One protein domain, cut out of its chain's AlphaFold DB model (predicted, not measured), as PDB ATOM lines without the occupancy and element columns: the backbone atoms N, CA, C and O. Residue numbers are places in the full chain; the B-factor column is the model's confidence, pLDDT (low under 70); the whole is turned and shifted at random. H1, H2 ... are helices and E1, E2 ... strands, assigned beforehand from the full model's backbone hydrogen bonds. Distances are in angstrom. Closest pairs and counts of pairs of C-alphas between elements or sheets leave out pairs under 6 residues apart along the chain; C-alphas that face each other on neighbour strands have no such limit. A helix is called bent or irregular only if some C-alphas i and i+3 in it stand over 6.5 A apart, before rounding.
ATOM      1  N   ALA A 200     -67.374  -8.158  79.919       82.12
ATOM      2  CA  ALA A 200     -68.367  -9.137  80.311       82.12
ATOM      3  C   ALA A 200     -68.098 -10.458  79.584       82.12
ATOM      4  O   ALA A 200     -67.746 -10.473  78.403       82.12
ATOM      5  N   VAL A 201     -68.317 -11.558  80.296       81.19
ATOM      6  CA  VAL A 201     -68.215 -12.925  79.790       81.19
ATOM      7  C   VAL A 201     -69.612 -13.405  79.425       81.19
ATOM      8  O   VAL A 201     -70.546 -13.356  80.233       81.19
ATOM      9  N   ILE A 202     -69.761 -13.880  78.197       79.88
ATOM     10  CA  ILE A 202     -70.995 -14.462  77.684       79.88
ATOM     11  C   ILE A 202     -70.756 -15.947  77.475       79.88
ATOM     12  O   ILE A 202     -69.794 -16.349  76.816       79.88
ATOM     13  N   LEU A 203     -71.660 -16.760  78.025       78.25
ATOM     14  CA  LEU A 203     -71.590 -18.201  77.830       78.25
ATOM     15  C   LEU A 203     -71.589 -18.565  76.337       78.25
ATOM     16  O   LEU A 203     -72.315 -17.943  75.553       78.25
ATOM     17  N   PRO A 204     -70.834 -19.605  75.948       74.38
ATOM     18  CA  PRO A 204     -70.783 -20.034  74.566       74.38
ATOM     19  C   PRO A 204     -72.164 -20.491  74.093       74.38
ATOM     20  O   PRO A 204     -72.943 -21.085  74.843       74.38
ATOM     21  N   ARG A 205     -72.474 -20.237  72.820       71.44
ATOM     22  CA  ARG A 205     -73.749 -20.666  72.238       71.44
ATOM     23  C   ARG A 205     -73.807 -22.182  72.140       71.44
ATOM     24  O   ARG A 205     -72.885 -22.795  71.606       71.44
ATOM     25  N   PHE A 206     -74.944 -22.759  72.519       69.19
ATOM     26  CA  PHE A 206     -75.226 -24.148  72.189       69.19
ATOM     27  C   PHE A 206     -75.330 -24.313  70.673       69.19
ATOM     28  O   PHE A 206     -76.008 -23.520  70.005       69.19
ATOM     29  N   PRO A 207     -74.735 -25.370  70.105       66.56
ATOM     30  CA  PRO A 207     -75.043 -25.746  68.741       66.56
ATOM     31  C   PRO A 207     -76.549 -26.006  68.627       66.56
ATOM     32  O   PRO A 207     -77.142 -26.722  69.437       66.56
ATOM     33  N   SER A 208     -77.181 -25.417  67.613       63.62
ATOM     34  CA  SER A 208     -78.637 -25.462  67.416       63.62
ATOM     35  C   SER A 208     -79.195 -26.886  67.308       63.62
ATOM     36  O   SER A 208     -80.367 -27.120  67.597       63.62
ATOM     37  N   SER A 209     -78.352 -27.849  66.936       63.69
ATOM     38  CA  SER A 209     -78.657 -29.276  66.925       63.69
ATOM     39  C   SER A 209     -78.863 -29.867  68.327       63.69
ATOM     40  O   SER A 209     -79.692 -30.761  68.470       63.69
ATOM     41  N   PHE A 210     -78.182 -29.356  69.361       68.31
ATOM     42  CA  PHE A 210     -78.298 -29.824  70.751       68.31
ATOM     43  C   PHE A 210     -79.485 -29.212  71.492       68.31
ATOM     44  O   PHE A 210     -80.197 -29.937  72.185       68.31
ATOM     45  N   VAL A 211     -79.759 -27.919  71.286       65.12
ATOM     46  CA  VAL A 211     -80.867 -27.211  71.963       65.12
ATOM     47  C   VAL A 211     -82.211 -27.908  71.739       65.12
ATOM     48  O   VAL A 211     -83.040 -27.978  72.637       65.12
ATOM     49  N   ARG A 212     -82.403 -28.526  70.568       66.75
ATOM     50  CA  ARG A 212     -83.638 -29.242  70.196       66.75
ATOM     51  C   ARG A 212     -83.929 -30.491  71.039       66.75
ATOM     52  O   ARG A 212     -85.028 -31.039  70.950       66.75
ATOM     53  N   HIS A 213     -82.958 -30.955  71.824       63.72
ATOM     54  CA  HIS A 213     -83.081 -32.116  72.707       63.72
ATOM     55  C   HIS A 213     -83.156 -31.750  74.195       63.72
ATOM     56  O   HIS A 213     -83.385 -32.630  75.027       63.72
ATOM     57  N   ILE A 214     -83.012 -30.465  74.517       64.25
ATOM     58  CA  ILE A 214     -83.172 -29.924  75.863       64.25
ATOM     59  C   ILE A 214     -84.664 -29.624  76.051       64.25
ATOM     60  O   ILE A 214     -85.275 -28.944  75.230       64.25
ATOM     61  N   GLY A 215     -85.280 -30.219  77.074       59.41
ATOM     62  CA  GLY A 215     -86.722 -30.134  77.321       59.41
ATOM     63  C   GLY A 215     -87.139 -28.814  77.964       59.41
ATOM     64  O   GLY A 215     -88.111 -28.196  77.534       59.41
ATOM     65  N   SER A 216     -86.387 -28.373  78.966       62.72
ATOM     66  CA  SER A 216     -86.546 -27.070  79.607       62.72
ATOM     67  C   SER A 216     -85.192 -26.530  80.039       62.72
ATOM     68  O   SER A 216     -84.249 -27.281  80.300       62.72
ATOM     69  N   LEU A 217     -85.118 -25.205  80.079       60.22
ATOM     70  CA  LEU A 217     -83.999 -24.457  80.614       60.22
ATOM     71  C   LEU A 217     -84.500 -23.710  81.841       60.22
ATOM     72  O   LEU A 217     -85.256 -22.748  81.703       60.22
ATOM     73  N   ASP A 218     -84.036 -24.130  83.009       59.62
ATOM     74  CA  ASP A 218     -84.368 -23.482  84.265       59.62
ATOM     75  C   ASP A 218     -83.180 -22.710  84.821       59.62
ATOM     76  O   ASP A 218     -81.996 -23.030  84.661       59.62
ATOM     77  N   THR A 219     -83.527 -21.613  85.476       61.25
ATOM     78  CA  THR A 219     -82.576 -20.637  85.967       61.25
ATOM     79  C   THR A 219     -82.268 -20.929  87.438       61.25
ATOM     80  O   THR A 219     -83.114 -20.733  88.294       61.25
ATOM     81  N   ALA A 220     -81.044 -21.379  87.746       59.50
ATOM     82  CA  ALA A 220     -80.627 -21.678  89.126       59.50
ATOM     83  C   ALA A 220     -80.256 -20.445  89.989       59.50
ATOM     84  O   ALA A 220     -80.080 -20.575  91.196       59.50
ATOM     85  N   VAL A 221     -80.124 -19.259  89.384       63.38
ATOM     86  CA  VAL A 221     -79.657 -18.012  90.024       63.38
ATOM     87  C   VAL A 221     -80.536 -16.848  89.571       63.38
ATOM     88  O   VAL A 221     -80.960 -16.810  88.409       63.38
ATOM     89  N   GLU A 222     -80.781 -15.882  90.449       69.06
ATOM     90  CA  GLU A 222     -81.507 -14.659  90.111       69.06
ATOM     91  C   GLU A 222     -80.656 -13.689  89.260       69.06
ATOM     92  O   GLU A 222     -79.420 -13.714  89.303       69.06
ATOM     93  N   PRO A 223     -81.281 -12.793  88.473       68.81
ATOM     94  CA  PRO A 223     -80.584 -11.648  87.896       68.81
ATOM     95  C   PRO A 223     -79.968 -10.763  88.991       68.81
ATOM     96  O   PRO A 223     -80.561 -10.565  90.051       68.81
ATOM     97  N   GLN A 224     -78.807 -10.175  88.707       73.81
ATOM     98  CA  GLN A 224     -78.070  -9.267  89.601       73.81
ATOM     99  C   GLN A 224     -77.623  -9.931  90.911       73.81
ATOM    100  O   GLN A 224     -77.475  -9.267  91.937       73.81
ATOM    101  N   GLN A 225     -77.414 -11.248  90.870       79.31
ATOM    102  CA  GLN A 225     -76.826 -12.038  91.943       79.31
ATOM    103  C   GLN A 225     -75.344 -12.280  91.652       79.31
ATOM    104  O   GLN A 225     -74.949 -12.503  90.505       79.31
ATOM    105  N   PHE A 226     -74.522 -12.223  92.697       82.56
ATOM    106  CA  PHE A 226     -73.132 -12.645  92.608       82.56
ATOM    107  C   PHE A 226     -73.073 -14.172  92.648       82.56
ATOM    108  O   PHE A 226     -73.769 -14.796  93.449       82.56
ATOM    109  N   VAL A 227     -72.259 -14.761  91.779       83.25
ATOM    110  CA  VAL A 227     -72.005 -16.203  91.737       83.25
ATOM    111  C   VAL A 227     -70.523 -16.456  91.903       83.25
ATOM    112  O   VAL A 227     -69.699 -15.697  91.387       83.25
ATOM    113  N   THR A 228     -70.182 -17.523  92.618       86.75
ATOM    114  CA  THR A 228     -68.803 -18.009  92.667       86.75
ATOM    115  C   THR A 228     -68.559 -19.019  91.551       86.75
ATOM    116  O   THR A 228     -69.465 -19.733  91.113       86.75
ATOM    117  N   LYS A 229     -67.329 -19.075  91.044       86.38
ATOM    118  CA  LYS A 229     -66.932 -20.060  90.038       86.38
ATOM    119  C   LYS A 229     -67.259 -21.482  90.509       86.38
ATOM    120  O   LYS A 229     -66.896 -21.880  91.613       86.38
ATOM    121  N   GLY A 230     -67.933 -22.251  89.655       82.81
ATOM    122  CA  GLY A 230     -68.409 -23.600  89.976       82.81
ATOM    123  C   GLY A 230     -69.823 -23.678  90.561       82.81
ATOM    124  O   GLY A 230     -70.399 -24.765  90.564       82.81
ATOM    125  N   GLU A 231     -70.422 -22.565  90.999       86.38
ATOM    126  CA  GLU A 231     -71.821 -22.564  91.441       86.38
ATOM    127  C   GLU A 231     -72.789 -22.847  90.287       86.38
ATOM    128  O   GLU A 231     -72.502 -22.507  89.134       86.38
ATOM    129  N   PRO A 232     -73.955 -23.457  90.572       81.75
ATOM    130  CA  PRO A 232     -74.952 -23.767  89.557       81.75
ATOM    131  C   PRO A 232     -75.460 -22.482  88.906       81.75
ATOM    132  O   PRO A 232     -76.166 -21.697  89.531       81.75
ATOM    133  N   LEU A 233     -75.139 -22.277  87.631       78.12
ATOM    134  CA  LEU A 233     -75.604 -21.126  86.871       78.12
ATOM    135  C   LEU A 233     -76.923 -21.462  86.168       78.12
ATOM    136  O   LEU A 233     -77.907 -20.732  86.306       78.12
ATOM    137  N   LEU A 234     -76.987 -22.575  85.445       76.75
ATOM    138  CA  LEU A 234     -78.182 -22.998  84.706       76.75
ATOM    139  C   LEU A 234     -78.475 -24.470  84.978       76.75
ATOM    140  O   LEU A 234     -77.549 -25.253  85.167       76.75
ATOM    141  N   THR A 235     -79.748 -24.844  84.946       76.19
ATOM    142  CA  THR A 235     -80.179 -26.241  85.006       76.19
ATOM    143  C   THR A 235     -80.880 -26.584  83.700       76.19
ATOM    144  O   THR A 235     -81.826 -25.916  83.289       76.19
ATOM    145  N   LEU A 236     -80.383 -27.608  83.018       76.12
ATOM    146  CA  LEU A 236     -80.909 -28.112  81.758       76.12
ATOM    147  C   LEU A 236     -81.628 -29.423  82.012       76.12
ATOM    148  O   LEU A 236     -81.019 -30.368  82.499       76.12
ATOM    149  N   THR A 237     -82.882 -29.525  81.607       74.75
ATOM    150  CA  THR A 237     -83.620 -30.781  81.718       74.75
ATOM    151  C   THR A 237     -83.474 -31.559  80.413       74.75
ATOM    152  O   THR A 237     -84.067 -31.214  79.386       74.75
ATOM    153  N   LEU A 238     -82.668 -32.619  80.427       75.44
ATOM    154  CA  LEU A 238     -82.482 -33.524  79.297       75.44
ATOM    155  C   LEU A 238     -83.552 -34.619  79.337       75.44
ATOM    156  O   LEU A 238     -83.697 -35.323  80.331       75.44
ATOM    157  N   MET A 239     -84.281 -34.821  78.242       72.50
ATOM    158  CA  MET A 239     -85.168 -35.984  78.133       72.50
ATOM    159  C   MET A 239     -84.347 -37.252  77.879       72.50
ATOM    160  O   MET A 239     -83.541 -37.285  76.950       72.50
ATOM    161  N   THR A 240     -84.585 -38.299  78.668       73.06
ATOM    162  CA  THR A 240     -83.827 -39.562  78.603       73.06
ATOM    163  C   THR A 240     -84.679 -40.758  78.176       73.06
ATOM    164  O   THR A 240     -84.141 -41.770  77.734       73.06
ATOM    165  N   GLU A 241     -86.007 -40.668  78.293       70.19
ATOM    166  CA  GLU A 241     -86.947 -41.706  77.849       70.19
ATOM    167  C   GLU A 241     -88.171 -41.097  77.148       70.19
ATOM    168  O   GLU A 241     -88.541 -39.948  77.399       70.19
ATOM    169  N   ASP A 242     -88.813 -41.884  76.277       63.91
ATOM    170  CA  ASP A 242     -90.044 -41.483  75.593       63.91
ATOM    171  C   ASP A 242     -91.165 -41.204  76.603       63.91
ATOM    172  O   ASP A 242     -91.327 -41.920  77.597       63.91
ATOM    173  N   GLU A 243     -91.989 -40.192  76.321       57.31
ATOM    174  CA  GLU A 243     -93.231 -39.987  77.061       57.31
ATOM    175  C   GLU A 243     -94.102 -41.240  76.945       57.31
ATOM    176  O   GLU A 243     -94.542 -41.634  75.861       57.31
ATOM    177  N   LYS A 244     -94.364 -41.883  78.086       51.50
ATOM    178  CA  LYS A 244     -95.362 -42.948  78.148       51.50
ATOM    179  C   LYS A 244     -96.742 -42.355  77.859       51.50
ATOM    180  O   LYS A 244     -97.019 -41.212  78.213       51.50
ATOM    181  N   LEU A 245     -97.638 -43.185  77.317       40.41
ATOM    182  CA  LEU A 245     -99.045 -42.871  77.003       40.41
ATOM    183  C   LEU A 245     -99.852 -42.229  78.158       40.41
ATOM    184  O   LEU A 245    -100.936 -41.712  77.914       40.41
ATOM    185  N   PHE A 246     -99.334 -42.235  79.392       39.00
ATOM    186  CA  PHE A 246     -99.973 -41.673  80.588       39.00
ATOM    187  C   PHE A 246     -99.201 -40.523  81.257       39.00
ATOM    188  O   PHE A 246     -99.483 -40.194  82.405       39.00
ATOM    189  N   GLY A 247     -98.284 -39.869  80.535       46.28
ATOM    190  CA  GLY A 247     -97.628 -38.641  80.986       46.28
ATOM    191  C   GLY A 247     -96.469 -38.900  81.948       46.28
ATOM    192  O   GLY A 247     -96.651 -39.367  83.069       46.28
ATOM    193  N   GLY A 248     -95.263 -38.582  81.486       49.06
ATOM    194  CA  GLY A 248     -94.022 -38.680  82.249       49.06
ATOM    195  C   GLY A 248     -92.951 -39.425  81.463       49.06
ATOM    196  O   GLY A 248     -92.779 -40.631  81.636       49.06
ATOM    197  N   GLY A 249     -92.248 -38.714  80.579       61.00
ATOM    198  CA  GLY A 249     -90.916 -39.144  80.150       61.00
ATOM    199  C   GLY A 249     -89.944 -39.003  81.323       61.00
ATOM    200  O   GLY A 249     -90.132 -38.132  82.175       61.00
ATOM    201  N   LYS A 250     -88.923 -39.863  81.407       71.88
ATOM    202  CA  LYS A 250     -87.835 -39.626  82.363       71.88
ATOM    203  C   LYS A 250     -86.967 -38.482  81.860       71.88
ATOM    204  O   LYS A 250     -86.692 -38.375  80.662       71.88
ATOM    205  N   VAL A 251     -86.563 -37.648  82.800       78.50
ATOM    206  CA  VAL A 251     -85.726 -36.479  82.581       78.50
ATOM    207  C   VAL A 251     -84.531 -36.531  83.524       78.50
ATOM    208  O   VAL A 251     -84.639 -37.038  84.640       78.50
ATOM    209  N   GLU A 252     -83.393 -36.046  83.043       80.44
ATOM    210  CA  GLU A 252     -82.154 -35.878  83.796       80.44
ATOM    211  C   GLU A 252     -81.815 -34.390  83.822       80.44
ATOM    212  O   GLU A 252     -81.649 -33.772  82.770       80.44
ATOM    213  N   ASP A 253     -81.733 -33.821  85.021       81.25
ATOM    214  CA  ASP A 253     -81.328 -32.433  85.203       81.25
ATOM    215  C   ASP A 253     -79.801 -32.338  85.198       81.25
ATOM    216  O   ASP A 253     -79.106 -32.971  85.995       81.25
ATOM    217  N   VAL A 254     -79.278 -31.534  84.281       81.75
ATOM    218  CA  VAL A 254     -77.857 -31.275  84.087       81.75
ATOM    219  C   VAL A 254     -77.563 -29.842  84.498       81.75
ATOM    220  O   VAL A 254     -78.099 -28.893  83.932       81.75
ATOM    221  N   VAL A 255     -76.670 -29.681  85.464       84.19
ATOM    222  CA  VAL A 255     -76.256 -28.366  85.953       84.19
ATOM    223  C   VAL A 255     -75.070 -27.855  85.141       84.19
ATOM    224  O   VAL A 255     -74.071 -28.552  84.979       84.19
ATOM    225  N   ILE A 256     -75.179 -26.618  84.664       83.38
ATOM    226  CA  ILE A 256     -74.097 -25.852  84.049       83.38
ATOM    227  C   ILE A 256     -73.508 -24.923  85.117       83.38
ATOM    228  O   ILE A 256     -74.234 -24.050  85.612       83.38
ATOM    229  N   PRO A 257     -72.231 -25.094  85.496       85.94
ATOM    230  CA  PRO A 257     -71.587 -24.257  86.501       85.94
ATOM    231  C   PRO A 257     -71.216 -22.868  85.956       85.94
ATOM    232  O   PRO A 257     -71.077 -22.668  84.747       85.94
ATOM    233  N   ALA A 258     -71.014 -21.904  86.854       85.38
ATOM    234  CA  ALA A 258     -70.470 -20.594  86.517       85.38
ATOM    235  C   ALA A 258     -68.981 -20.716  86.125       85.38
ATOM    236  O   ALA A 258     -68.196 -21.233  86.925       85.38
ATOM    237  N   PRO A 259     -68.564 -20.246  84.930       86.00
ATOM    238  CA  PRO A 259     -67.177 -20.371  84.462       86.00
ATOM    239  C   PRO A 259     -66.191 -19.426  85.162       86.00
ATOM    240  O   PRO A 259     -64.982 -19.618  85.062       86.00
ATOM    241  N   VAL A 260     -66.710 -18.405  85.839       88.44
ATOM    242  CA  VAL A 260     -65.981 -17.367  86.578       88.44
ATOM    243  C   VAL A 260     -66.816 -16.914  87.760       88.44
ATOM    244  O   VAL A 260     -68.049 -17.013  87.717       88.44
ATOM    245  N   SER A 261     -66.161 -16.374  88.782       88.44
ATOM    246  CA  SER A 261     -66.848 -15.634  89.827       88.44
ATOM    247  C   SER A 261     -67.187 -14.243  89.300       88.44
ATOM    248  O   SER A 261     -66.401 -13.607  88.597       88.44
ATOM    249  N   GLY A 262     -68.386 -13.757  89.598       86.50
ATOM    250  CA  GLY A 262     -68.825 -12.487  89.040       86.50
ATOM    251  C   GLY A 262     -70.287 -12.169  89.278       86.50
ATOM    252  O   GLY A 262     -71.051 -12.950  89.846       86.50
ATOM    253  N   LEU A 263     -70.683 -10.984  88.828       84.81
ATOM    254  CA  LEU A 263     -72.061 -10.519  88.902       84.81
ATOM    255  C   LEU A 263     -72.848 -10.989  87.673       84.81
ATOM    256  O   LEU A 263     -72.489 -10.679  86.538       84.81
ATOM    257  N   VAL A 264     -73.963 -11.685  87.888       83.12
ATOM    258  CA  VAL A 264     -74.897 -12.055  86.815       83.12
ATOM    259  C   VAL A 264     -75.703 -10.818  86.419       83.12
ATOM    260  O   VAL A 264     -76.554 -10.378  87.181       83.12
ATOM    261  N   LEU A 265     -75.488 -10.248  85.233       74.31
ATOM    262  CA  LEU A 265     -76.173  -9.008  84.831       74.31
ATOM    263  C   LEU A 265     -77.579  -9.262  84.279       74.31
ATOM    264  O   LEU A 265     -78.538  -8.603  84.676       74.31
ATOM    265  N   ARG A 266     -77.724 -10.246  83.387       69.06
ATOM    266  CA  ARG A 266     -79.023 -10.672  82.853       69.06
ATOM    267  C   ARG A 266     -78.934 -12.087  82.294       69.06
ATOM    268  O   ARG A 266     -77.911 -12.493  81.745       69.06
ATOM    269  N   ARG A 267     -80.039 -12.823  82.414       60.78
ATOM    270  CA  ARG A 267     -80.307 -14.050  81.655       60.78
ATOM    271  C   ARG A 267     -81.165 -13.654  80.468       60.78
ATOM    272  O   ARG A 267     -82.172 -12.973  80.656       60.78
ATOM    273  N   SER A 268     -80.754 -13.997  79.257       49.91
ATOM    274  CA  SER A 268     -81.525 -13.685  78.057       49.91
ATOM    275  C   SER A 268     -82.956 -14.231  78.144       49.91
ATOM    276  O   SER A 268     -83.208 -15.405  77.912       49.91
ATOM    277  N   HIS A 269     -83.913 -13.344  78.389       40.28
ATOM    278  CA  HIS A 269     -85.188 -13.375  77.691       40.28
ATOM    279  C   HIS A 269     -85.191 -12.127  76.823       40.28
ATOM    280  O   HIS A 269     -85.304 -11.009  77.337       40.28
ATOM    281  N   PHE A 270     -84.989 -12.294  75.514       35.25
ATOM    282  CA  PHE A 270     -85.247 -11.189  74.604       35.25
ATOM    283  C   PHE A 270     -86.719 -10.792  74.746       35.25
ATOM    284  O   PHE A 270     -87.612 -11.635  74.848       35.25
ATOM    285  N   ALA A 271     -86.923  -9.486  74.867       28.97
ATOM    286  CA  ALA A 271     -88.160  -8.859  75.277       28.97
ATOM    287  C   ALA A 271     -89.344  -9.184  74.354       28.97
ATOM    288  O   ALA A 271     -89.210  -9.467  73.166       28.97
ATOM    289  N   PRO A 282     -82.758 -20.819  68.021       37.03
ATOM    290  CA  PRO A 282     -82.525 -21.311  69.383       37.03
ATOM    291  C   PRO A 282     -81.105 -20.997  69.901       37.03
ATOM    292  O   PRO A 282     -80.847 -21.076  71.097       37.03
ATOM    293  N   ALA A 283     -80.183 -20.591  69.017       36.53
ATOM    294  CA  ALA A 283     -78.870 -20.058  69.378       36.53
ATOM    295  C   ALA A 283     -78.897 -18.644  70.009       36.53
ATOM    296  O   ALA A 283     -77.868 -18.199  70.521       36.53
ATOM    297  N   ASP A 284     -80.033 -17.938  69.977       38.84
ATOM    298  CA  ASP A 284     -80.209 -16.600  70.561       38.84
ATOM    299  C   ASP A 284     -80.864 -16.628  71.960       38.84
ATOM    300  O   ASP A 284     -80.903 -15.602  72.640       38.84
ATOM    301  N   GLU A 285     -81.335 -17.793  72.425       48.41
ATOM    302  CA  GLU A 285     -82.121 -17.938  73.665       48.41
ATOM    303  C   GLU A 285     -81.283 -18.129  74.942       48.41
ATOM    304  O   GLU A 285     -81.828 -18.074  76.044       48.41
ATOM    305  N   MET A 286     -79.960 -18.293  74.838       50.72
ATOM    306  CA  MET A 286     -79.101 -18.576  75.993       50.72
ATOM    307  C   MET A 286     -77.850 -17.704  76.041       50.72
ATOM    308  O   MET A 286     -76.793 -18.062  75.531       50.72
ATOM    309  N   ARG A 287     -77.959 -16.562  76.714       58.66
ATOM    310  CA  ARG A 287     -76.835 -15.743  77.162       58.66
ATOM    311  C   ARG A 287     -77.059 -15.429  78.634       58.66
ATOM    312  O   ARG A 287     -77.828 -14.533  78.980       58.66
ATOM    313  N   ALA A 288     -76.435 -16.217  79.507       67.50
ATOM    314  CA  ALA A 288     -76.117 -15.708  80.831       67.50
ATOM    315  C   ALA A 288     -74.903 -14.795  80.649       67.50
ATOM    316  O   ALA A 288     -73.863 -15.241  80.160       67.50
ATOM    317  N   THR A 289     -75.076 -13.517  80.973       77.56
ATOM    318  CA  THR A 289     -73.998 -12.529  80.935       77.56
ATOM    319  C   THR A 289     -73.454 -12.346  82.342       77.56
ATOM    320  O   THR A 289     -74.213 -12.042  83.270       77.56
ATOM    321  N   LEU A 290     -72.146 -12.520  82.485       82.75
ATOM    322  CA  LEU A 290     -71.409 -12.372  83.733       82.75
ATOM    323  C   LEU A 290     -70.462 -11.180  83.621       82.75
ATOM    324  O   LEU A 290     -69.781 -11.024  82.612       82.75
ATOM    325  N   LEU A 291     -70.401 -10.361  84.662       85.50
ATOM    326  CA  LEU A 291     -69.331  -9.394  84.866       85.50
ATOM    327  C   LEU A 291     -68.311 -10.037  85.822       85.50
ATOM    328  O   LEU A 291     -68.608 -10.137  87.017       85.50
ATOM    329  N   PRO A 292     -67.181 -10.557  85.312       87.69
ATOM    330  CA  PRO A 292     -66.219 -11.304  86.107       87.69
ATOM    331  C   PRO A 292     -65.483 -10.406  87.101       87.69
ATOM    332  O   PRO A 292     -65.368  -9.191  86.914       87.69
ATOM    333  N   VAL A 293     -64.951 -11.032  88.145       86.56
ATOM    334  CA  VAL A 293     -63.946 -10.414  89.011       86.56
ATOM    335  C   VAL A 293     -62.639 -10.249  88.228       86.56
ATOM    336  O   VAL A 293     -62.238 -11.126  87.463       86.56
ATOM    337  N   GLU A 294     -61.987  -9.102  88.388       84.88
ATOM    338  CA  GLU A 294     -60.735  -8.791  87.703       84.88
ATOM    339  C   GLU A 294     -59.627  -9.794  88.074       84.88
ATOM    340  O   GLU A 294     -59.437 -10.140  89.239       84.88
ATOM    341  N   GLY A 295     -58.892 -10.270  87.063       80.94
ATOM    342  CA  GLY A 295     -57.773 -11.203  87.233       80.94
ATOM    343  C   GLY A 295     -58.150 -12.686  87.331       80.94
ATOM    344  O   GLY A 295     -57.251 -13.523  87.407       80.94
ATOM    345  N   GLU A 296     -59.437 -13.045  87.298       82.00
ATOM    346  CA  GLU A 296     -59.869 -14.448  87.292       82.00
ATOM    347  C   GLU A 296     -59.858 -15.046  85.874       82.00
ATOM    348  O   GLU A 296     -60.322 -14.434  84.914       82.00
ATOM    349  N   SER A 297     -59.342 -16.272  85.731       82.50
ATOM    350  CA  SER A 297     -59.316 -16.971  84.443       82.50
ATOM    351  C   SER A 297     -60.669 -17.608  84.116       82.50
ATOM    352  O   SER A 297     -61.177 -18.432  84.892       82.50
ATOM    353  N   VAL A 298     -61.192 -17.298  82.928       84.75
ATOM    354  CA  VAL A 298     -62.427 -17.878  82.391       84.75
ATOM    355  C   VAL A 298     -62.237 -19.354  82.066       84.75
ATOM    356  O   VAL A 298     -61.338 -19.727  81.313       84.75
ATOM    357  N   GLU A 299     -63.098 -20.204  82.624       86.19
ATOM    358  CA  GLU A 299     -63.116 -21.621  82.263       86.19
ATOM    359  C   GLU A 299     -63.644 -21.854  80.848       86.19
ATOM    360  O   GLU A 299     -64.491 -21.122  80.330       86.19
ATOM    361  N   ASN A 300     -63.153 -22.922  80.227       82.50
ATOM    362  CA  ASN A 300     -63.511 -23.292  78.864       82.50
ATOM    363  C   ASN A 300     -64.800 -24.135  78.793       82.50
ATOM    364  O   ASN A 300     -65.372 -24.563  79.801       82.50
ATOM    365  N   GLY A 301     -65.238 -24.430  77.567       79.69
ATOM    366  CA  GLY A 301     -66.405 -25.266  77.295       79.69
ATOM    367  C   GLY A 301     -66.360 -26.655  77.938       79.69
ATOM    368  O   GLY A 301     -67.417 -27.219  78.210       79.69
ATOM    369  N   ALA A 302     -65.182 -27.207  78.247       84.00
ATOM    370  CA  ALA A 302     -65.062 -28.523  78.866       84.00
ATOM    371  C   ALA A 302     -65.559 -28.504  80.314       84.00
ATOM    372  O   ALA A 302     -66.272 -29.415  80.736       84.00
ATOM    373  N   PHE A 303     -65.246 -27.437  81.049       84.88
ATOM    374  CA  PHE A 303     -65.784 -27.205  82.385       84.88
ATOM    375  C   PHE A 303     -67.289 -26.903  82.343       84.88
ATOM    376  O   PHE A 303     -68.063 -27.471  83.110       84.88
ATOM    377  N   ILE A 304     -67.711 -26.041  81.412       82.25
ATOM    378  CA  ILE A 304     -69.093 -25.546  81.330       82.25
ATOM    379  C   ILE A 304     -70.054 -26.654  80.883       82.25
ATOM    380  O   ILE A 304     -71.099 -26.866  81.494       82.25
ATOM    381  N   PHE A 305     -69.712 -27.372  79.813       84.31
ATOM    382  CA  PHE A 305     -70.604 -28.323  79.151       84.31
ATOM    383  C   PHE A 305     -70.241 -29.785  79.389       84.31
ATOM    384  O   PHE A 305     -70.951 -30.657  78.893       84.31
ATOM    385  N   GLY A 306     -69.191 -30.090  80.157       84.88
ATOM    386  CA  GLY A 306     -68.745 -31.466  80.390       84.88
ATOM    387  C   GLY A 306     -69.865 -32.386  80.887       84.88
ATOM    388  O   GLY A 306     -70.074 -33.467  80.335       84.88
ATOM    389  N   ALA A 307     -70.650 -31.932  81.869       84.75
ATOM    390  CA  ALA A 307     -71.790 -32.687  82.392       84.75
ATOM    391  C   ALA A 307     -72.876 -32.923  81.327       84.75
ATOM    392  O   ALA A 307     -73.396 -34.034  81.210       84.75
ATOM    393  N   LEU A 308     -73.170 -31.910  80.505       84.62
ATOM    394  CA  LEU A 308     -74.132 -32.024  79.410       84.62
ATOM    395  C   LEU A 308     -73.640 -32.988  78.336       84.62
ATOM    396  O   LEU A 308     -74.377 -33.899  77.969       84.62
ATOM    397  N   CYS A 309     -72.401 -32.839  77.869       86.69
ATOM    398  CA  CYS A 309     -71.808 -33.737  76.884       86.69
ATOM    399  C   CYS A 309     -71.855 -35.192  77.357       86.69
ATOM    400  O   CYS A 309     -72.257 -36.074  76.598       86.69
ATOM    401  N   ASN A 310     -71.517 -35.433  78.626       86.94
ATOM    402  CA  ASN A 310     -71.567 -36.761  79.228       86.94
ATOM    403  C   ASN A 310     -72.994 -37.319  79.276       86.94
ATOM    404  O   ASN A 310     -73.210 -38.469  78.889       86.94
ATOM    405  N   ALA A 311     -73.974 -36.517  79.700       84.94
ATOM    406  CA  ALA A 311     -75.377 -36.925  79.736       84.94
ATOM    407  C   ALA A 311     -75.909 -37.235  78.324       84.94
ATOM    408  O   ALA A 311     -76.526 -38.275  78.096       84.94
ATOM    409  N   MET A 312     -75.605 -36.385  77.343       83.56
ATOM    410  CA  MET A 312     -76.006 -36.596  75.953       83.56
ATOM    411  C   MET A 312     -75.370 -37.844  75.346       83.56
ATOM    412  O   MET A 312     -76.054 -38.619  74.681       83.56
ATOM    413  N   TRP A 313     -74.085 -38.080  75.615       88.44
ATOM    414  CA  TRP A 313     -73.386 -39.273  75.146       88.44
ATOM    415  C   TRP A 313     -73.930 -40.559  75.780       88.44
ATOM    416  O   TRP A 313     -74.113 -41.574  75.098       88.44
ATOM    417  N   LYS A 314     -74.226 -40.510  77.084       88.56
ATOM    418  CA  LYS A 314     -74.839 -41.605  77.847       88.56
ATOM    419  C   LYS A 314     -76.219 -41.975  77.299       88.56
ATOM    420  O   LYS A 314     -76.532 -43.159  77.219       88.56
ATOM    421  N   HIS A 315     -77.005 -40.987  76.867       84.88
ATOM    422  CA  HIS A 315     -78.366 -41.176  76.345       84.88
ATOM    423  C   HIS A 315     -78.464 -41.124  74.812       84.88
ATOM    424  O   HIS A 315     -79.560 -40.974  74.266       84.88
ATOM    425  N   ARG A 316     -77.345 -41.282  74.088       85.00
ATOM    426  CA  ARG A 316     -77.298 -41.128  72.620       85.00
ATOM    427  C   ARG A 316     -78.259 -42.047  71.867       85.00
ATOM    428  O   ARG A 316     -78.907 -41.608  70.921       85.00
ATOM    429  N   ASP A 317     -78.453 -43.278  72.339       83.38
ATOM    430  CA  ASP A 317     -79.377 -44.233  71.712       83.38
ATOM    431  C   ASP A 317     -80.820 -43.714  71.712       83.38
ATOM    432  O   ASP A 317     -81.571 -43.907  70.753       83.38
ATOM    433  N   PHE A 318     -81.224 -43.036  72.791       81.94
ATOM    434  CA  PHE A 318     -82.526 -42.382  72.866       81.94
ATOM    435  C   PHE A 318     -82.605 -41.198  71.898       81.94
ATOM    436  O   PHE A 318     -83.598 -41.072  71.177       81.94
ATOM    437  N   LEU A 319     -81.554 -40.375  71.824       78.06
ATOM    438  CA  LEU A 319     -81.489 -39.244  70.896       78.06
ATOM    439  C   LEU A 319     -81.662 -39.702  69.440       78.06
ATOM    440  O   LEU A 319     -82.495 -39.137  68.726       78.06
ATOM    441  N   PHE A 320     -80.988 -40.782  69.025       81.62
ATOM    442  CA  PHE A 320     -81.146 -41.357  67.683       81.62
ATOM    443  C   PHE A 320     -82.558 -41.892  67.424       81.62
ATOM    444  O   PHE A 320     -83.139 -41.621  66.367       81.62
ATOM    445  N   ARG A 321     -83.158 -42.616  68.382       80.81
ATOM    446  CA  ARG A 321     -84.548 -43.099  68.253       80.81
ATOM    447  C   ARG A 321     -85.530 -41.942  68.092       80.81
ATOM    448  O   ARG A 321     -86.368 -41.960  67.186       80.81
ATOM    449  N   ARG A 322     -85.395 -40.907  68.923       77.00
ATOM    450  CA  ARG A 322     -86.225 -39.700  68.863       77.00
ATOM    451  C   ARG A 322     -86.055 -38.970  67.534       77.00
ATOM    452  O   ARG A 322     -87.043 -38.567  66.925       77.00
ATOM    453  N   GLN A 323     -84.824 -38.843  67.050       77.69
ATOM    454  CA  GLN A 323     -84.538 -38.213  65.767       77.69
ATOM    455  C   GLN A 323     -85.155 -38.986  64.593       77.69
ATOM    456  O   GLN A 323     -85.717 -38.370  63.688       77.69
ATOM    457  N   LYS A 324     -85.108 -40.325  64.610       80.38
ATOM    458  CA  LYS A 324     -85.759 -41.164  63.592       80.38
ATOM    459  C   LYS A 324     -87.272 -40.934  63.560       80.38
ATOM    460  O   LYS A 324     -87.828 -40.705  62.488       80.38
ATOM    461  N   LYS A 325     -87.913 -40.895  64.732       77.94
ATOM    462  CA  LYS A 325     -89.346 -40.589  64.867       77.94
ATOM    463  C   LYS A 325     -89.683 -39.189  64.342       77.94
ATOM    464  O   LYS A 325     -90.645 -39.024  63.601       77.94
ATOM    465  N   LEU A 326     -88.867 -38.184  64.666       74.25
ATOM    466  CA  LEU A 326     -89.041 -36.819  64.154       74.25
ATOM    467  C   LEU A 326     -88.856 -36.742  62.631       74.25
ATOM    468  O   LEU A 326     -89.627 -36.056  61.966       74.25
ATOM    469  N   LYS A 327     -87.898 -37.488  62.060       79.00
ATOM    470  CA  LYS A 327     -87.732 -37.614  60.601       79.00
ATOM    471  C   LYS A 327     -88.985 -38.195  59.950       79.00
ATOM    472  O   LYS A 327     -89.424 -37.675  58.929       79.00
ATOM    473  N   GLU A 328     -89.592 -39.224  60.533       80.25
ATOM    474  CA  GLU A 328     -90.845 -39.802  60.029       80.25
ATOM    475  C   GLU A 328     -92.013 -38.811  60.097       80.25
ATOM    476  O   GLU A 328     -92.709 -38.626  59.101       80.25
ATOM    477  N   ILE A 329     -92.174 -38.097  61.215       75.25
ATOM    478  CA  ILE A 329     -93.210 -37.061  61.361       75.25
ATOM    479  C   ILE A 329     -92.995 -35.928  60.341       75.25
ATOM    480  O   ILE A 329     -93.954 -35.468  59.720       75.25
ATOM    481  N   SER A 330     -91.741 -35.536  60.092       75.25
ATOM    482  CA  SER A 330     -91.396 -34.470  59.139       75.25
ATOM    483  C   SER A 330     -91.775 -34.767  57.694       75.25
ATOM    484  O   SER A 330     -92.112 -33.842  56.959       75.25
ATOM    485  N   LYS A 331     -91.821 -36.048  57.301       81.62
ATOM    486  CA  LYS A 331     -92.302 -36.457  55.971       81.62
ATOM    487  C   LYS A 331     -93.782 -36.133  55.767       81.62
ATOM    488  O   LYS A 331     -94.203 -35.910  54.639       81.62
ATOM    489  N   HIS A 332     -94.559 -36.106  56.849       78.81
ATOM    490  CA  HIS A 332     -96.003 -35.860  56.826       78.81
ATOM    491  C   HIS A 332     -96.385 -34.449  57.295       78.81
ATOM    492  O   HIS A 332     -97.521 -34.026  57.098       78.81
ATOM    493  N   SER A 333     -95.452 -33.705  57.898       71.62
ATOM    494  CA  SER A 333     -95.653 -32.329  58.353       71.62
ATOM    495  C   SER A 333     -94.372 -31.506  58.145       71.62
ATOM    496  O   SER A 333     -93.457 -31.586  58.973       71.62
ATOM    497  N   PRO A 334     -94.285 -30.686  57.079       66.19
ATOM    498  CA  PRO A 334     -93.076 -29.927  56.735       66.19
ATOM    499  C   PRO A 334     -92.607 -28.990  57.853       66.19
ATOM    500  O   PRO A 334     -91.411 -28.859  58.100       66.19
ATOM    501  N   GLY A 335     -93.548 -28.412  58.610       60.94
ATOM    502  CA  GLY A 335     -93.255 -27.564  59.770       60.94
ATOM    503  C   GLY A 335     -92.567 -28.303  60.921       60.94
ATOM    504  O   GLY A 335     -92.059 -27.666  61.838       60.94
ATOM    505  N   SER A 336     -92.513 -29.639  60.879       59.97
ATOM    506  CA  SER A 336     -91.801 -30.439  61.873       59.97
ATOM    507  C   SER A 336     -90.369 -30.828  61.476       59.97
ATOM    508  O   SER A 336     -89.605 -31.296  62.321       59.97
ATOM    509  N   ALA A 337     -89.956 -30.559  60.230       60.59
ATOM    510  CA  ALA A 337     -88.582 -30.775  59.767       60.59
ATOM    511  C   ALA A 337     -87.561 -29.928  60.546       60.59
ATOM    512  O   ALA A 337     -86.433 -30.360  60.774       60.59
ATOM    513  N   GLN A 338     -87.986 -28.765  61.046       58.44
ATOM    514  CA  GLN A 338     -87.167 -27.907  61.903       58.44
ATOM    515  C   GLN A 338     -86.809 -28.534  63.260       58.44
ATOM    516  O   GLN A 338     -85.987 -27.975  63.968       58.44
ATOM    517  N   TRP A 339     -87.404 -29.664  63.650       55.22
ATOM    518  CA  TRP A 339     -87.085 -30.349  64.913       55.22
ATOM    519  C   TRP A 339     -86.110 -31.512  64.725       55.22
ATOM    520  O   TRP A 339     -85.648 -32.099  65.699       55.22
ATOM    521  N   VAL A 340     -85.770 -31.849  63.480       62.44
ATOM    522  CA  VAL A 340     -84.826 -32.920  63.163       62.44
ATOM    523  C   VAL A 340     -83.397 -32.400  63.353       62.44
ATOM    524  O   VAL A 340     -83.006 -31.406  62.742       62.44
ATOM    525  N   ALA A 341     -82.609 -33.048  64.215       65.06
ATOM    526  CA  ALA A 341     -81.175 -32.778  64.340       65.06
ATOM    527  C   ALA A 341     -80.402 -33.258  63.095       65.06
ATOM    528  O   ALA A 341     -80.884 -34.114  62.350       65.06
ATOM    529  N   THR A 342     -79.202 -32.725  62.867       65.62
ATOM    530  CA  THR A 342     -78.370 -33.024  61.686       65.62
ATOM    531  C   THR A 342     -77.539 -34.300  61.796       65.62
ATOM    532  O   THR A 342     -77.103 -34.809  60.769       65.62
ATOM    533  N   TRP A 343     -77.323 -34.842  62.995       71.69
ATOM    534  CA  TRP A 343     -76.411 -35.978  63.180       71.69
ATOM    535  C   TRP A 343     -76.962 -37.263  62.563       71.69
ATOM    536  O   TRP A 343     -78.166 -37.512  62.597       71.69
ATOM    537  N   ALA A 344     -76.106 -38.076  61.959       69.94
ATOM    538  CA  ALA A 344     -76.519 -39.314  61.295       69.94
ATOM    539  C   ALA A 344     -75.988 -40.565  62.007       69.94
ATOM    540  O   ALA A 344     -76.576 -41.635  61.864       69.94
ATOM    541  N   ASP A 345     -74.910 -40.413  62.773       80.25
ATOM    542  CA  ASP A 345     -74.127 -41.489  63.366       80.25
ATOM    543  C   ASP A 345     -73.377 -41.018  64.630       80.25
ATOM    544  O   ASP A 345     -73.372 -39.833  64.979       80.25
ATOM    545  N   ASP A 346     -72.742 -41.959  65.330       85.56
ATOM    546  CA  ASP A 346     -71.973 -41.686  66.553       85.56
ATOM    547  C   ASP A 346     -70.806 -40.715  66.309       85.56
ATOM    548  O   ASP A 346     -70.477 -39.923  67.193       85.56
ATOM    549  N   ASN A 347     -70.199 -40.740  65.118       86.25
ATOM    550  CA  ASN A 347     -69.067 -39.880  64.773       86.25
ATOM    551  C   ASN A 347     -69.491 -38.412  64.680       86.25
ATOM    552  O   ASN A 347     -68.876 -37.553  65.306       86.25
ATOM    553  N   THR A 348     -70.592 -38.129  63.982       83.06
ATOM    554  CA  THR A 348     -71.128 -36.768  63.843       83.06
ATOM    555  C   THR A 348     -71.634 -36.197  65.167       83.06
ATOM    556  O   THR A 348     -71.518 -34.990  65.391       83.06
ATOM    557  N   ILE A 349     -72.154 -37.036  66.074       82.31
ATOM    558  CA  ILE A 349     -72.461 -36.602  67.448       82.31
ATOM    559  C   ILE A 349     -71.175 -36.298  68.212       82.31
ATOM    560  O   ILE A 349     -71.087 -35.248  68.845       82.31
ATOM    561  N   ARG A 350     -70.177 -37.186  68.157       85.94
ATOM    562  CA  ARG A 350     -68.914 -37.010  68.881       85.94
ATOM    563  C   ARG A 350     -68.185 -35.738  68.455       85.94
ATOM    564  O   ARG A 350     -67.843 -34.942  69.319       85.94
ATOM    565  N   GLU A 351     -68.056 -35.483  67.155       85.88
ATOM    566  CA  GLU A 351     -67.459 -34.242  66.641       85.88
ATOM    567  C   GLU A 351     -68.195 -32.992  67.142       85.88
ATOM    568  O   GLU A 351     -67.578 -31.986  67.497       85.88
ATOM    569  N   ALA A 352     -69.529 -33.048  67.205       82.12
ATOM    570  CA  ALA A 352     -70.329 -31.940  67.705       82.12
ATOM    571  C   ALA A 352     -70.146 -31.721  69.221       82.12
ATOM    572  O   ALA A 352     -70.130 -30.573  69.666       82.12
ATOM    573  N   LEU A 353     -69.981 -32.796  70.001       86.25
ATOM    574  CA  LEU A 353     -69.674 -32.724  71.433       86.25
ATOM    575  C   LEU A 353     -68.259 -32.188  71.679       86.25
ATOM    576  O   LEU A 353     -68.092 -31.284  72.494       86.25
ATOM    577  N   ASP A 354     -67.258 -32.667  70.940       87.62
ATOM    578  CA  ASP A 354     -65.865 -32.213  71.064       87.62
ATOM    579  C   ASP A 354     -65.732 -30.724  70.721       87.62
ATOM    580  O   ASP A 354     -65.070 -29.953  71.425       87.62
ATOM    581  N   LYS A 355     -66.446 -30.270  69.685       85.44
ATOM    582  CA  LYS A 355     -66.530 -28.845  69.353       85.44
ATOM    583  C   LYS A 355     -67.109 -28.017  70.505       85.44
ATOM    584  O   LYS A 355     -66.631 -26.916  70.754       85.44
ATOM    585  N   MET A 356     -68.109 -28.539  71.216       83.00
ATOM    586  CA  MET A 356     -68.708 -27.858  72.366       83.00
ATOM    587  C   MET A 356     -67.751 -27.810  73.569       83.00
ATOM    588  O   MET A 356     -67.649 -26.779  74.227       83.00
ATOM    589  N   LEU A 357     -66.990 -28.883  73.817       85.94
ATOM    590  CA  LEU A 357     -65.996 -28.941  74.899       85.94
ATOM    591  C   LEU A 357     -64.811 -27.986  74.679       85.94
ATOM    592  O   LEU A 357     -64.191 -27.535  75.637       85.94
ATOM    593  N   THR A 358     -64.486 -27.653  73.432       86.50
ATOM    594  CA  THR A 358     -63.368 -26.748  73.103       86.50
ATOM    595  C   THR A 358     -63.779 -25.283  72.948       86.50
ATOM    596  O   THR A 358     -62.923 -24.423  72.749       86.50
ATOM    597  N   GLN A 359     -65.074 -24.973  73.041       83.38
ATOM    598  CA  GLN A 359     -65.576 -23.626  72.797       83.38
ATOM    599  C   GLN A 359     -65.191 -22.672  73.937       83.38
ATOM    600  O   GLN A 359     -65.405 -22.972  75.112       83.38
ATOM    601  N   ALA A 360     -64.632 -21.513  73.590       83.44
ATOM    602  CA  ALA A 360     -64.367 -20.437  74.541       83.44
ATOM    603  C   ALA A 360     -65.630 -19.595  74.788       83.44
ATOM    604  O   ALA A 360     -66.537 -19.561  73.951       83.44
ATOM    605  N   CYS A 361     -65.685 -18.920  75.937       82.56
ATOM    606  CA  CYS A 361     -66.685 -17.884  76.185       82.56
ATOM    607  C   CYS A 361     -66.415 -16.658  75.302       82.56
ATOM    608  O   CYS A 361     -65.262 -16.354  74.999       82.56
ATOM    609  N   ASP A 362     -67.474 -15.940  74.928       80.75
ATOM    610  CA  ASP A 362     -67.325 -14.668  74.223       80.75
ATOM    611  C   ASP A 362     -67.056 -13.560  75.255       80.75
ATOM    612  O   ASP A 362     -67.821 -13.395  76.209       80.75
ATOM    613  N   GLU A 363     -65.998 -12.776  75.055       80.69
ATOM    614  CA  GLU A 363     -65.666 -11.615  75.887       80.69
ATOM    615  C   GLU A 363     -66.002 -10.322  75.138       80.69
ATOM    616  O   GLU A 363     -65.562 -10.100  74.008       80.69
ATOM    617  N   ILE A 364     -66.816  -9.459  75.752       79.44
ATOM    618  CA  ILE A 364     -67.274  -8.194  75.156       79.44
ATOM    619  C   ILE A 364     -67.022  -7.064  76.153       79.44
ATOM    620  O   ILE A 364     -67.270  -7.260  77.339       79.44
ATOM    621  N   PRO A 365     -66.576  -5.867  75.733       75.56
ATOM    622  CA  PRO A 365     -66.420  -4.744  76.652       75.56
ATOM    623  C   PRO A 365     -67.737  -4.434  77.383       75.56
ATOM    624  O   PRO A 365     -68.806  -4.360  76.770       75.56
ATOM    625  N   ALA A 366     -67.657  -4.249  78.704       70.56
ATOM    626  CA  ALA A 366     -68.831  -4.024  79.551       70.56
ATOM    627  C   ALA A 366     -69.554  -2.710  79.194       70.56
ATOM    628  O   ALA A 366     -70.777  -2.619  79.297       70.56
TER     629      ALA A 366
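What this domain is: This is residues 200 to 271 and 282 to 366 of the 430 residues of the protein "bPH_2 domain-containing protein" of Marinicaulis flavus (UniProt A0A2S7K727). An elongated body has a small, strongly twisted sheet of four strands, E5, E6, E1 and E7, at one end and the helical hairpin H3 and H4 at the other. Between them a second sheet, E2, E3 and E4, is covered on one face by H2, and H5 packs on H2 with its last turns, residues 353 to 357. The 157 printed residues hold five named helices and seven named strands, in the order E1 H1 E2 E3 E4 E5 E6 H2 H3 H4 H5 E7; both sheets are antiparallel, in the orders E5 E6 E1 E7 and E2 E3 E4. The class is mixed, helices and strands. The whole is compact, with a radius of gyration of the C-alphas of 16.7 A, and spans 52 by 33 by 27 A.

How they stand to each other: E1, residues 200 to 202, is an inner strand between E6, residues 288 to 292, and E7, residues 362 to 365. N 201 and O 290 are 2.8 A apart and N 200 and O 364 are 2.7 A apart, both within hydrogen-bond range. E5, residues 262 to 267, is the edge strand beside E6, with N 263 and O 291 at 2.9 A; E7 is the other edge strand. H1, residues 208 to 211, is not on this sheet. E2, residues 214 to 219, E3, residues 232 to 239, and E4, residues 251 to 257, form a meander, each strand the antiparallel neighbour of the one before. The hairpin E2 and E3 has N 215 and O 237 at 2.8 A, and the hairpin E3 and E4 has N 236 and O 254 at 2.8 A. Residues 226 to 227 pair briefly with residues 262 to 263 of E5, antiparallel. H2, residues 301 to 314, is on the sheet E2 E3 E4, making two layers, a helix on one face of a sheet. Its height over the sheet is 9.5 A, and it lies over E3 and E4, along the strands, at 18 degrees to E3 on the local plane. The closest C-alphas of E4 and H2 are those of Ile 256 and Ile 304, 5.7 A apart. H3, residues 316 to 332, is close to H2 but not clearly touching, about perpendicular at 76 degrees; their closest C-alphas, of Met 312 and Leu 319, are 7.9 A apart. With residues 326 to 331 alone, H3 touches H4, residues 334 to 339, opposite ways at a shallow tilt of 14 degrees; their closest C-alphas, of Ser 330 and Ala 337, are 4.7 A apart. H5, residues 346 to 357, touches H2 with residues 353 to 357 alone, at a shallow tilt of 24 degrees, opposite ways; their closest C-alphas, of Ala 302 and Leu 357, are 4.1 A apart. H1 and H5 are near each other, with 6 pairs of C-alphas within 10 A. Every O i to N i+4 pair is within hydrogen-bond range in H5, against 8 of 10 in H2, 12 of 13 in H3 and 0 of 2 in H4, which has 2 of 3 O i to N i+3 pairs within range; H1 is too short for an i+4 pair.

Where its parts are: E1 begins at C-alpha 200, (-68.367, -9.137, 80.311). H1, E2, E5, E6, H4 and E7 are among the shorter elements. E3 measures 19.6 A from first to last C-alpha and E4 19.1 A. H2 measures 18.4 A and is irregular, with C-alphas 304 and 307 7.7 A apart. H3 measures 25.0 A and ends at C-alpha 332, (-96.003, -35.860, 56.826). H5 measures 16.4 A. E7 ends at C-alpha 365, (-66.420, -4.744, 76.652).

The domain as a whole: The two C-alphas farthest apart, of Gly 295 and His 332, are 54.7 A apart, while those of Ala 200 and Ala 366, first and last printed, are 5.2 A apart. Residues 272 to 281 are not printed, and C-alphas 271 and 282 are 14.9 A apart across this cut, in the link E5 to E6. The links E2 to E3 and E3 to E4 are long. The mean pLDDT of the printed part is 73.9, and 49 residues are under 70, namely 206 to 223, 242 to 249, 266 to 271, 282 to 288, 334 to 342 and 344.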